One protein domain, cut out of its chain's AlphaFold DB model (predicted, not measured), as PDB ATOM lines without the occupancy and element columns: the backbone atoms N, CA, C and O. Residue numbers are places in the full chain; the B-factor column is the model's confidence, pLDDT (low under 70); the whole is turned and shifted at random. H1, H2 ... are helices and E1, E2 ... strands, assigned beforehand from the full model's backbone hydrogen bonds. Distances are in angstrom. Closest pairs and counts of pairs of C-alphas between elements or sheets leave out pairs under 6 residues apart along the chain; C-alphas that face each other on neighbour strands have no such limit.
ATOM      1  N   GLN A  56     119.645 145.821 111.391       65.12
ATOM      2  CA  GLN A  56     120.416 144.811 112.110       65.12
ATOM      3  C   GLN A  56     119.477 143.783 112.764       65.12
ATOM      4  O   GLN A  56     118.736 144.084 113.702       65.12
ATOM      5  N   ARG A  57     119.503 142.550 112.252       64.75
ATOM      6  CA  ARG A  57     118.765 141.413 112.818       64.75
ATOM      7  C   ARG A  57     119.466 140.943 114.093       64.75
ATOM      8  O   ARG A  57     120.684 140.775 114.101       64.75
ATOM      9  N   PHE A  58     118.711 140.732 115.169       60.66
ATOM     10  CA  PHE A  58     119.249 140.162 116.402       60.66
ATOM     11  C   PHE A  58     119.424 138.649 116.240       60.66
ATOM     12  O   PHE A  58     118.581 137.972 115.652       60.66
ATOM     13  N   VAL A  59     120.528 138.115 116.757       60.47
ATOM     14  CA  VAL A  59     120.802 136.675 116.765       60.47
ATOM     15  C   VAL A  59     120.755 136.214 118.213       60.47
ATOM     16  O   VAL A  59     121.626 136.568 119.003       60.47
ATOM     17  N   ILE A  60     119.741 135.428 118.570       64.94
ATOM     18  CA  ILE A  60     119.676 134.796 119.890       64.94
ATOM     19  C   ILE A  60     120.643 133.613 119.867       64.94
ATOM     20  O   ILE A  60     120.392 132.605 119.207       64.94
ATOM     21  N   LYS A  61     121.786 133.760 120.539       70.75
ATOM     22  CA  LYS A  61     122.760 132.678 120.698       70.75
ATOM     23  C   LYS A  61     122.524 132.004 122.038       70.75
ATOM     24  O   LYS A  61     122.608 132.658 123.076       70.75
ATOM     25  N   PHE A  62     122.279 130.703 122.005       68.12
ATOM     26  CA  PHE A  62     122.241 129.875 123.201       68.12
ATOM     27  C   PHE A  62     123.628 129.283 123.442       68.12
ATOM     28  O   PHE A  62     124.254 128.750 122.524       68.12
ATOM     29  N   LYS A  63     124.122 129.388 124.672       74.88
ATOM     30  CA  LYS A  63     125.308 128.670 125.138       74.88
ATOM     31  C   LYS A  63     124.918 127.956 126.424       74.88
ATOM     32  O   LYS A  63     124.609 128.622 127.405       74.88
ATOM     33  N   ASN A  64     124.937 126.623 126.411       78.94
ATOM     34  CA  ASN A  64     124.499 125.786 127.535       78.94
ATOM     35  C   ASN A  64     123.082 126.159 128.014       78.94
ATOM     36  O   ASN A  64     122.895 126.489 129.182       78.94
ATOM     37  N   ASP A  65     122.126 126.222 127.084       72.69
ATOM     38  CA  ASP A  65     120.719 126.600 127.318       72.69
ATOM     39  C   ASP A  65     120.482 128.008 127.893       72.69
ATOM     40  O   ASP A  65     119.346 128.413 128.125       72.69
ATOM     41  N   GLN A  66     121.538 128.811 128.047       64.69
ATOM     42  CA  GLN A  66     121.442 130.209 128.448       64.69
ATOM     43  C   GLN A  66     121.570 131.131 127.242       64.69
ATOM     44  O   GLN A  66     122.416 130.938 126.363       64.69
ATOM     45  N   ILE A  67     120.748 132.177 127.222       69.25
ATOM     46  CA  ILE A  67     120.826 133.231 126.215       69.25
ATOM     47  C   ILE A  67     122.069 134.081 126.495       69.25
ATOM     48  O   ILE A  67     122.214 134.679 127.562       69.25
ATOM     49  N   VAL A  68     122.975 134.167 125.522       72.62
ATOM     50  CA  VAL A  68     124.126 135.072 125.597       72.62
ATOM     51  C   VAL A  68     123.668 136.472 125.204       72.62
ATOM     52  O   VAL A  68     123.363 136.739 124.042       72.62
ATOM     53  N   HIS A  69     123.627 137.379 126.178       67.75
ATOM     54  CA  HIS A  69     123.164 138.746 125.964       67.75
ATOM     55  C   HIS A  69     124.297 139.672 125.482       67.75
ATOM     56  O   HIS A  69     125.063 140.205 126.292       67.75
ATOM     57  N   ASP A  70     124.376 139.912 124.170       73.50
ATOM     58  CA  ASP A  70     125.126 141.044 123.607       73.50
ATOM     59  C   ASP A  70     124.398 142.392 123.842       73.50
ATOM     60  O   ASP A  70     123.333 142.444 124.464       73.50
ATOM     61  N   SER A  71     124.977 143.518 123.405       75.12
ATOM     62  CA  SER A  71     124.388 144.854 123.620       75.12
ATOM     63  C   SER A  71     122.987 145.001 123.012       75.12
ATOM     64  O   SER A  71     122.117 145.644 123.606       75.12
ATOM     65  N   VAL A  72     122.736 144.357 121.871       71.44
ATOM     66  CA  VAL A  72     121.445 144.382 121.176       71.44
ATOM     67  C   VAL A  72     120.425 143.525 121.921       71.44
ATOM     68  O   VAL A  72     119.311 143.985 122.181       71.44
ATOM     69  N   ALA A  73     120.812 142.325 122.350       72.50
ATOM     70  CA  ALA A  73     119.974 141.432 123.141       72.50
ATOM     71  C   ALA A  73     119.617 142.035 124.510       72.50
ATOM     72  O   ALA A  73     118.482 141.890 124.962       72.50
ATOM     73  N   LYS A  74     120.536 142.769 125.156       77.38
ATOM     74  CA  LYS A  74     120.237 143.530 126.387       77.38
ATOM     75  C   LYS A  74     119.182 144.610 126.144       77.38
ATOM     76  O   LYS A  74     118.269 144.770 126.954       77.38
ATOM     77  N   LYS A  75     119.282 145.334 125.025       79.75
ATOM     78  CA  LYS A  75     118.325 146.389 124.652       79.75
ATOM     79  C   LYS A  75     116.947 145.813 124.331       79.75
ATOM     80  O   LYS A  75     115.947 146.360 124.792       79.75
ATOM     81  N   LEU A  76     116.899 144.698 123.601       77.50
ATOM     82  CA  LEU A  76     115.659 143.972 123.331       77.50
ATOM     83  C   LEU A  76     115.019 143.485 124.632       77.50
ATOM     84  O   LEU A  76     113.855 143.784 124.862       77.50
ATOM     85  N   ASN A  77     115.787 142.841 125.517       76.31
ATOM     86  CA  ASN A  77     115.275 142.352 126.798       76.31
ATOM     87  C   ASN A  77     114.673 143.487 127.643       76.31
ATOM     88  O   ASN A  77     113.561 143.369 128.148       76.31
ATOM     89  N   LYS A  78     115.357 144.638 127.715       82.56
ATOM     90  CA  LYS A  78     114.826 145.827 128.397       82.56
ATOM     91  C   LYS A  78     113.505 146.300 127.785       82.56
ATOM     92  O   LYS A  78     112.582 146.631 128.522       82.56
ATOM     93  N   LYS A  79     113.401 146.329 126.453       81.31
ATOM     94  CA  LYS A  79     112.181 146.764 125.758       81.31
ATOM     95  C   LYS A  79     111.030 145.775 125.966       81.31
ATOM     96  O   LYS A  79     109.915 146.206 126.233       81.31
ATOM     97  N   CYS A  80     111.309 144.474 125.915       76.31
ATOM     98  CA  CYS A  80     110.344 143.424 126.231       76.31
ATOM     99  C   CYS A  80     109.847 143.529 127.679       76.31
ATOM    100  O   CYS A  80     108.644 143.463 127.894       76.31
ATOM    101  N   ALA A  81     110.736 143.770 128.648       76.19
ATOM    102  CA  ALA A  81     110.357 143.949 130.049       76.19
ATOM    103  C   ALA A  81     109.469 145.187 130.267       76.19
ATOM    104  O   ALA A  81     108.499 145.122 131.014       76.19
ATOM    105  N   MET A  82     109.765 146.302 129.590       80.75
ATOM    106  CA  MET A  82     108.920 147.501 129.650       80.75
ATOM    107  C   MET A  82     107.517 147.235 129.102       80.75
ATOM    108  O   MET A  82     106.539 147.532 129.773       80.75
ATOM    109  N   ILE A  83     107.426 146.623 127.919       77.44
ATOM    110  CA  ILE A  83     106.139 146.277 127.305       77.44
ATOM    111  C   ILE A  83     105.373 145.303 128.210       77.44
ATOM    112  O   ILE A  83     104.202 145.519 128.491       77.44
ATOM    113  N   ALA A  84     106.032 144.263 128.725       73.94
ATOM    114  CA  ALA A  84     105.396 143.321 129.641       73.94
ATOM    115  C   ALA A  84     104.833 144.009 130.895       73.94
ATOM    116  O   ALA A  84     103.747 143.646 131.339       73.94
ATOM    117  N   ASN A  85     105.524 145.024 131.417       78.50
ATOM    118  CA  ASN A  85     105.062 145.812 132.556       78.50
ATOM    119  C   ASN A  85     103.864 146.715 132.207       78.50
ATOM    120  O   ASN A  85     102.855 146.685 132.910       78.50
ATOM    121  N   ASP A  86     103.933 147.467 131.104       79.88
ATOM    122  CA  ASP A  86     102.853 148.371 130.673       79.88
ATOM    123  C   ASP A  86     101.533 147.615 130.458       79.88
ATOM    124  O   ASP A  86     100.460 148.083 130.839       79.88
ATOM    125  N   PHE A  87     101.628 146.408 129.898       74.75
ATOM    126  CA  PHE A  87     100.491 145.522 129.664       74.75
ATOM    127  C   PHE A  87     100.183 144.591 130.844       74.75
ATOM    128  O   PHE A  87      99.251 143.795 130.748       74.75
ATOM    129  N   LYS A  88     100.946 144.673 131.945       80.56
ATOM    130  CA  LYS A  88     100.847 143.787 133.118       80.56
ATOM    131  C   LYS A  88     100.772 142.303 132.736       80.56
ATOM    132  O   LYS A  88     100.043 141.539 133.359       80.56
ATOM    133  N   LEU A  89     101.510 141.910 131.696       78.44
ATOM    134  CA  LEU A  89     101.428 140.567 131.113       78.44
ATOM    135  C   LEU A  89     101.872 139.495 132.101       78.44
ATOM    136  O   LEU A  89     101.366 138.384 132.048       78.44
ATOM    137  N   LEU A  90     102.818 139.822 132.980       74.12
ATOM    138  CA  LEU A  90     103.307 138.930 134.022       74.12
ATOM    139  C   LEU A  90     103.531 139.713 135.320       74.12
ATOM    140  O   LEU A  90     103.905 140.891 135.264       74.12
ATOM    141  N   PRO A  91     103.349 139.079 136.490       67.44
ATOM    142  CA  PRO A  91     103.692 139.687 137.766       67.44
ATOM    143  C   PRO A  91     105.201 139.944 137.837       67.44
ATOM    144  O   PRO A  91     106.008 139.016 137.797       67.44
ATOM    145  N   MET A  92     105.573 141.223 137.952       64.56
ATOM    146  CA  MET A  92     106.967 141.690 138.034       64.56
ATOM    147  C   MET A  92     107.666 141.271 139.332       64.56
ATOM    148  O   MET A  92     108.894 141.249 139.397       64.56
ATOM    149  N   ASP A  93     106.878 140.933 140.349       68.94
ATOM    150  CA  ASP A  93     107.343 140.581 141.690       68.94
ATOM    151  C   ASP A  93     107.876 139.140 141.755       68.94
ATOM    152  O   ASP A  93     108.432 138.725 142.771       68.94
ATOM    153  N   VAL A  94     107.702 138.376 140.670       63.22
ATOM    154  CA  VAL A  94     107.995 136.945 140.599       63.22
ATOM    155  C   VAL A  94     109.078 136.692 139.538       63.22
ATOM    156  O   VAL A  94     108.887 137.035 138.364       63.22
ATOM    157  N   PRO A  95     110.230 136.095 139.905       68.06
ATOM    158  CA  PRO A  95     111.268 135.697 138.959       68.06
ATOM    159  C   PRO A  95     110.720 134.859 137.799       68.06
ATOM    160  O   PRO A  95     109.806 134.062 137.973       68.06
ATOM    161  N   TRP A  96     111.319 134.980 136.610       66.50
ATOM    162  CA  TRP A  96     110.841 134.285 135.402       66.50
ATOM    163  C   TRP A  96     110.684 132.763 135.577       66.50
ATOM    164  O   TRP A  96     109.740 132.179 135.059       66.50
ATOM    165  N   PHE A  97     111.588 132.120 136.321       67.00
ATOM    166  CA  PHE A  97     111.544 130.675 136.572       67.00
ATOM    167  C   PHE A  97     110.498 130.261 137.624       67.00
ATOM    168  O   PHE A  97     110.256 129.070 137.796       67.00
ATOM    169  N   GLU A  98     109.898 131.228 138.319       68.31
ATOM    170  CA  GLU A  98     108.840 131.039 139.320       68.31
ATOM    171  C   GLU A  98     107.453 131.404 138.766       68.31
ATOM    172  O   GLU A  98     106.457 131.311 139.480       68.31
ATOM    173  N   GLN A  99     107.371 131.814 137.495       78.75
ATOM    174  CA  GLN A  99     106.097 132.053 136.823       78.75
ATOM    175  C   GLN A  99     105.342 130.731 136.674       78.75
ATOM    176  O   GLN A  99     105.875 129.756 136.139       78.75
ATOM    177  N   ASP A 100     104.098 130.692 137.148       83.50
ATOM    178  CA  ASP A 100     103.249 129.519 136.989       83.50
ATOM    179  C   ASP A 100     102.649 129.444 135.573       83.50
ATOM    180  O   ASP A 100     102.618 130.417 134.812       83.50
ATOM    181  N   GLN A 101     102.173 128.254 135.194       82.44
ATOM    182  CA  GLN A 101     101.580 128.035 133.870       82.44
ATOM    183  C   GLN A 101     100.371 128.949 133.627       82.44
ATOM    184  O   GLN A 101     100.132 129.370 132.500       82.44
ATOM    185  N   LYS A 102      99.638 129.300 134.688       85.00
ATOM    186  CA  LYS A 102      98.466 130.170 134.609       85.00
ATOM    187  C   LYS A 102      98.852 131.586 134.172       85.00
ATOM    188  O   LYS A 102      98.217 132.120 133.267       85.00
ATOM    189  N   ASN A 103      99.894 132.168 134.761       80.44
ATOM    190  CA  ASN A 103     100.408 133.486 134.388       80.44
ATOM    191  C   ASN A 103     100.876 133.494 132.927       80.44
ATOM    192  O   ASN A 103     100.630 134.453 132.197       80.44
ATOM    193  N   ILE A 104     101.511 132.406 132.482       82.25
ATOM    194  CA  ILE A 104     101.943 132.243 131.088       82.25
ATOM    195  C   ILE A 104     100.730 132.195 130.145       82.25
ATOM    196  O   ILE A 104     100.711 132.900 129.134       82.25
ATOM    197  N   ASP A 105      99.707 131.405 130.472       84.19
ATOM    198  CA  ASP A 105      98.497 131.269 129.652       84.19
ATOM    199  C   ASP A 105      97.708 132.591 129.570       84.19
ATOM    200  O   ASP A 105      97.202 132.966 128.505       84.19
ATOM    201  N   GLU A 106      97.646 133.340 130.672       85.12
ATOM    202  CA  GLU A 106      96.998 134.653 130.751       85.12
ATOM    203  C   GLU A 106      97.749 135.715 129.923       85.12
ATOM    204  O   GLU A 106      97.133 136.465 129.150       85.12
ATOM    205  N   ALA A 107      99.085 135.710 129.982       84.62
ATOM    206  CA  ALA A 107      99.935 136.547 129.139       84.62
ATOM    207  C   ALA A 107      99.719 136.250 127.645       84.62
ATOM    208  O   ALA A 107      99.522 137.166 126.839       84.62
ATOM    209  N   MET A 108      99.711 134.966 127.268       85.81
ATOM    210  CA  MET A 108      99.510 134.530 125.882       85.81
ATOM    211  C   MET A 108      98.126 134.902 125.354       85.81
ATOM    212  O   MET A 108      98.006 135.371 124.219       85.81
ATOM    213  N   THR A 109      97.096 134.757 126.187       87.12
ATOM    214  CA  THR A 109      95.728 135.173 125.858       87.12
ATOM    215  C   THR A 109      95.684 136.675 125.582       87.12
ATOM    216  O   THR A 109      95.186 137.098 124.540       87.12
ATOM    217  N   THR A 110      96.281 137.487 126.455       84.06
ATOM    218  CA  THR A 110      96.334 138.948 126.282       84.06
ATOM    219  C   THR A 110      97.031 139.347 124.977       84.06
ATOM    220  O   THR A 110      96.523 140.189 124.235       84.06
ATOM    221  N   ILE A 111      98.148 138.698 124.636       84.06
ATOM    222  CA  ILE A 111      98.864 138.942 123.372       84.06
ATOM    223  C   ILE A 111      97.988 138.597 122.158       84.06
ATOM    224  O   ILE A 111      97.937 139.364 121.193       84.06
ATOM    225  N   GLN A 112      97.286 137.461 122.188       83.38
ATOM    226  CA  GLN A 112      96.384 137.059 121.102       83.38
ATOM    227  C   GLN A 112      95.244 138.062 120.907       83.38
ATOM    228  O   GLN A 112      94.940 138.419 119.768       83.38
ATOM    229  N   TRP A 113      94.663 138.565 121.998       85.31
ATOM    230  CA  TRP A 113      93.627 139.598 121.956       85.31
ATOM    231  C   TRP A 113      94.119 140.899 121.324       85.31
ATOM    232  O   TRP A 113      93.445 141.446 120.453       85.31
ATOM    233  N   VAL A 114      95.305 141.373 121.712       81.06
ATOM    234  CA  VAL A 114      95.900 142.583 121.125       81.06
ATOM    235  C   VAL A 114      96.148 142.399 119.625       81.06
ATOM    236  O   VAL A 114      95.815 143.283 118.837       81.06
ATOM    237  N   ASN A 115      96.666 141.243 119.205       80.69
ATOM    238  CA  ASN A 115      96.896 140.949 117.787       80.69
ATOM    239  C   ASN A 115      95.594 140.883 116.980       80.69
ATOM    240  O   ASN A 115      95.542 141.384 115.853       80.69
ATOM    241  N   LEU A 116      94.542 140.287 117.549       83.62
ATOM    242  CA  LEU A 116      93.220 140.255 116.930       83.62
ATOM    243  C   LEU A 116      92.667 141.673 116.769       83.62
ATOM    244  O   LEU A 116      92.245 142.034 115.674       83.62
ATOM    245  N   TRP A 117      92.747 142.492 117.820       81.69
ATOM    246  CA  TRP A 117      92.293 143.882 117.794       81.69
ATOM    247  C   TRP A 117      93.006 144.697 116.708       81.69
ATOM    248  O   TRP A 117      92.348 145.308 115.868       81.69
ATOM    249  N   LEU A 118      94.340 144.621 116.646       79.44
ATOM    250  CA  LEU A 118      95.136 145.294 115.613       79.44
ATOM    251  C   LEU A 118      94.764 144.845 114.192       79.44
ATOM    252  O   LEU A 118      94.737 145.671 113.286       79.44
ATOM    253  N   SER A 119      94.443 143.562 114.008       77.56
ATOM    254  CA  SER A 119      94.044 143.006 112.707       77.56
ATOM    255  C   SER A 119      92.641 143.442 112.276       77.56
ATOM    256  O   SER A 119      92.332 143.423 111.092       77.56
ATOM    257  N   THR A 120      91.783 143.813 113.229       77.25
ATOM    258  CA  THR A 120      90.417 144.295 112.966       77.25
ATOM    259  C   THR A 120      90.302 145.819 112.870       77.25
ATOM    260  O   THR A 120      89.251 146.320 112.483       77.25
ATOM    261  N   CYS A 121      91.351 146.556 113.247       69.44
ATOM    262  CA  CYS A 121      91.397 148.021 113.213       69.44
ATOM    263  C   CYS A 121      92.174 148.595 112.011       69.44
ATOM    264  O   CYS A 121      92.332 149.815 111.941       69.44
ATOM    265  N   GLN A 122      92.659 147.744 111.099       50.38
ATOM    266  CA  GLN A 122      93.245 148.113 109.800       50.38
ATOM    267  C   GLN A 122      92.232 147.917 108.675       50.38
ATOM    268  O   GLN A 122      92.253 148.749 107.741       50.38
TER     269      GLN A 122
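Overview. This is residues 56 to 122 of the 122 residues of an uncharacterized protein of Zostera marina (UniProt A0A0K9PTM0). Picture an open, loose chain: a tiny two-stranded hairpin, E1 and E2, at one end, the helix H1 leading away from it, and a longer helix, H2, at the far end, joined to H1 by a long loop. The tip of the hairpin, residues 62 to 67, sticks out, and so do residues 93 to 98 of the loop and residues 112 to 122 at the end. The printed part has 67 residues, with two named strands and then two named helices, in the order E1, E2, H1, H2; the sheet, E1 - E2, is antiparallel, and the class is mostly helix. The whole is loose, with a radius of gyration of the C-alphas of 14.4 A and spans of 38 by 32 by 19 A.

Arrangement. Look first at E1, residues 61 to 63, and E2, residues 66 to 68, an antiparallel hairpin with 128 degrees between their directions. You will find the C-alphas of Phe 62 and Ile 67 facing each other at 4.7 A, and N 63 and O 66 within hydrogen-bond range at 2.9 A. A tight link leads to H1, residues 71 to 86, which is apart from E1. Farther along, H2, residues 101 to 120, is apart from E1, E2 and H1. In H1 and H2 every O i to N i+4 pair is within hydrogen-bond range.

Along the chain. Find C-alpha 61 at (122.760, 132.678, 120.698), where E1 begins; E1 measures 6.5 A and E2 6.2 A. From C-alpha 71 at (124.388, 144.854, 123.620), H1 runs 22.9 A. H2 runs 28.7 A to C-alpha 120 at (90.417, 144.295, 112.966).

Size, cuts and confidence. The C-alphas farthest apart, those of Asn 64 and Cys 121, are 42.4 A apart. The printed part has no cut; the link from H1 to H2, 14 residues, is long. Look in the B-factor column for pLDDT under 70, for instance at residues 56 to 60 and 91 to 98 of this model; the mean of the printed part is 75.3.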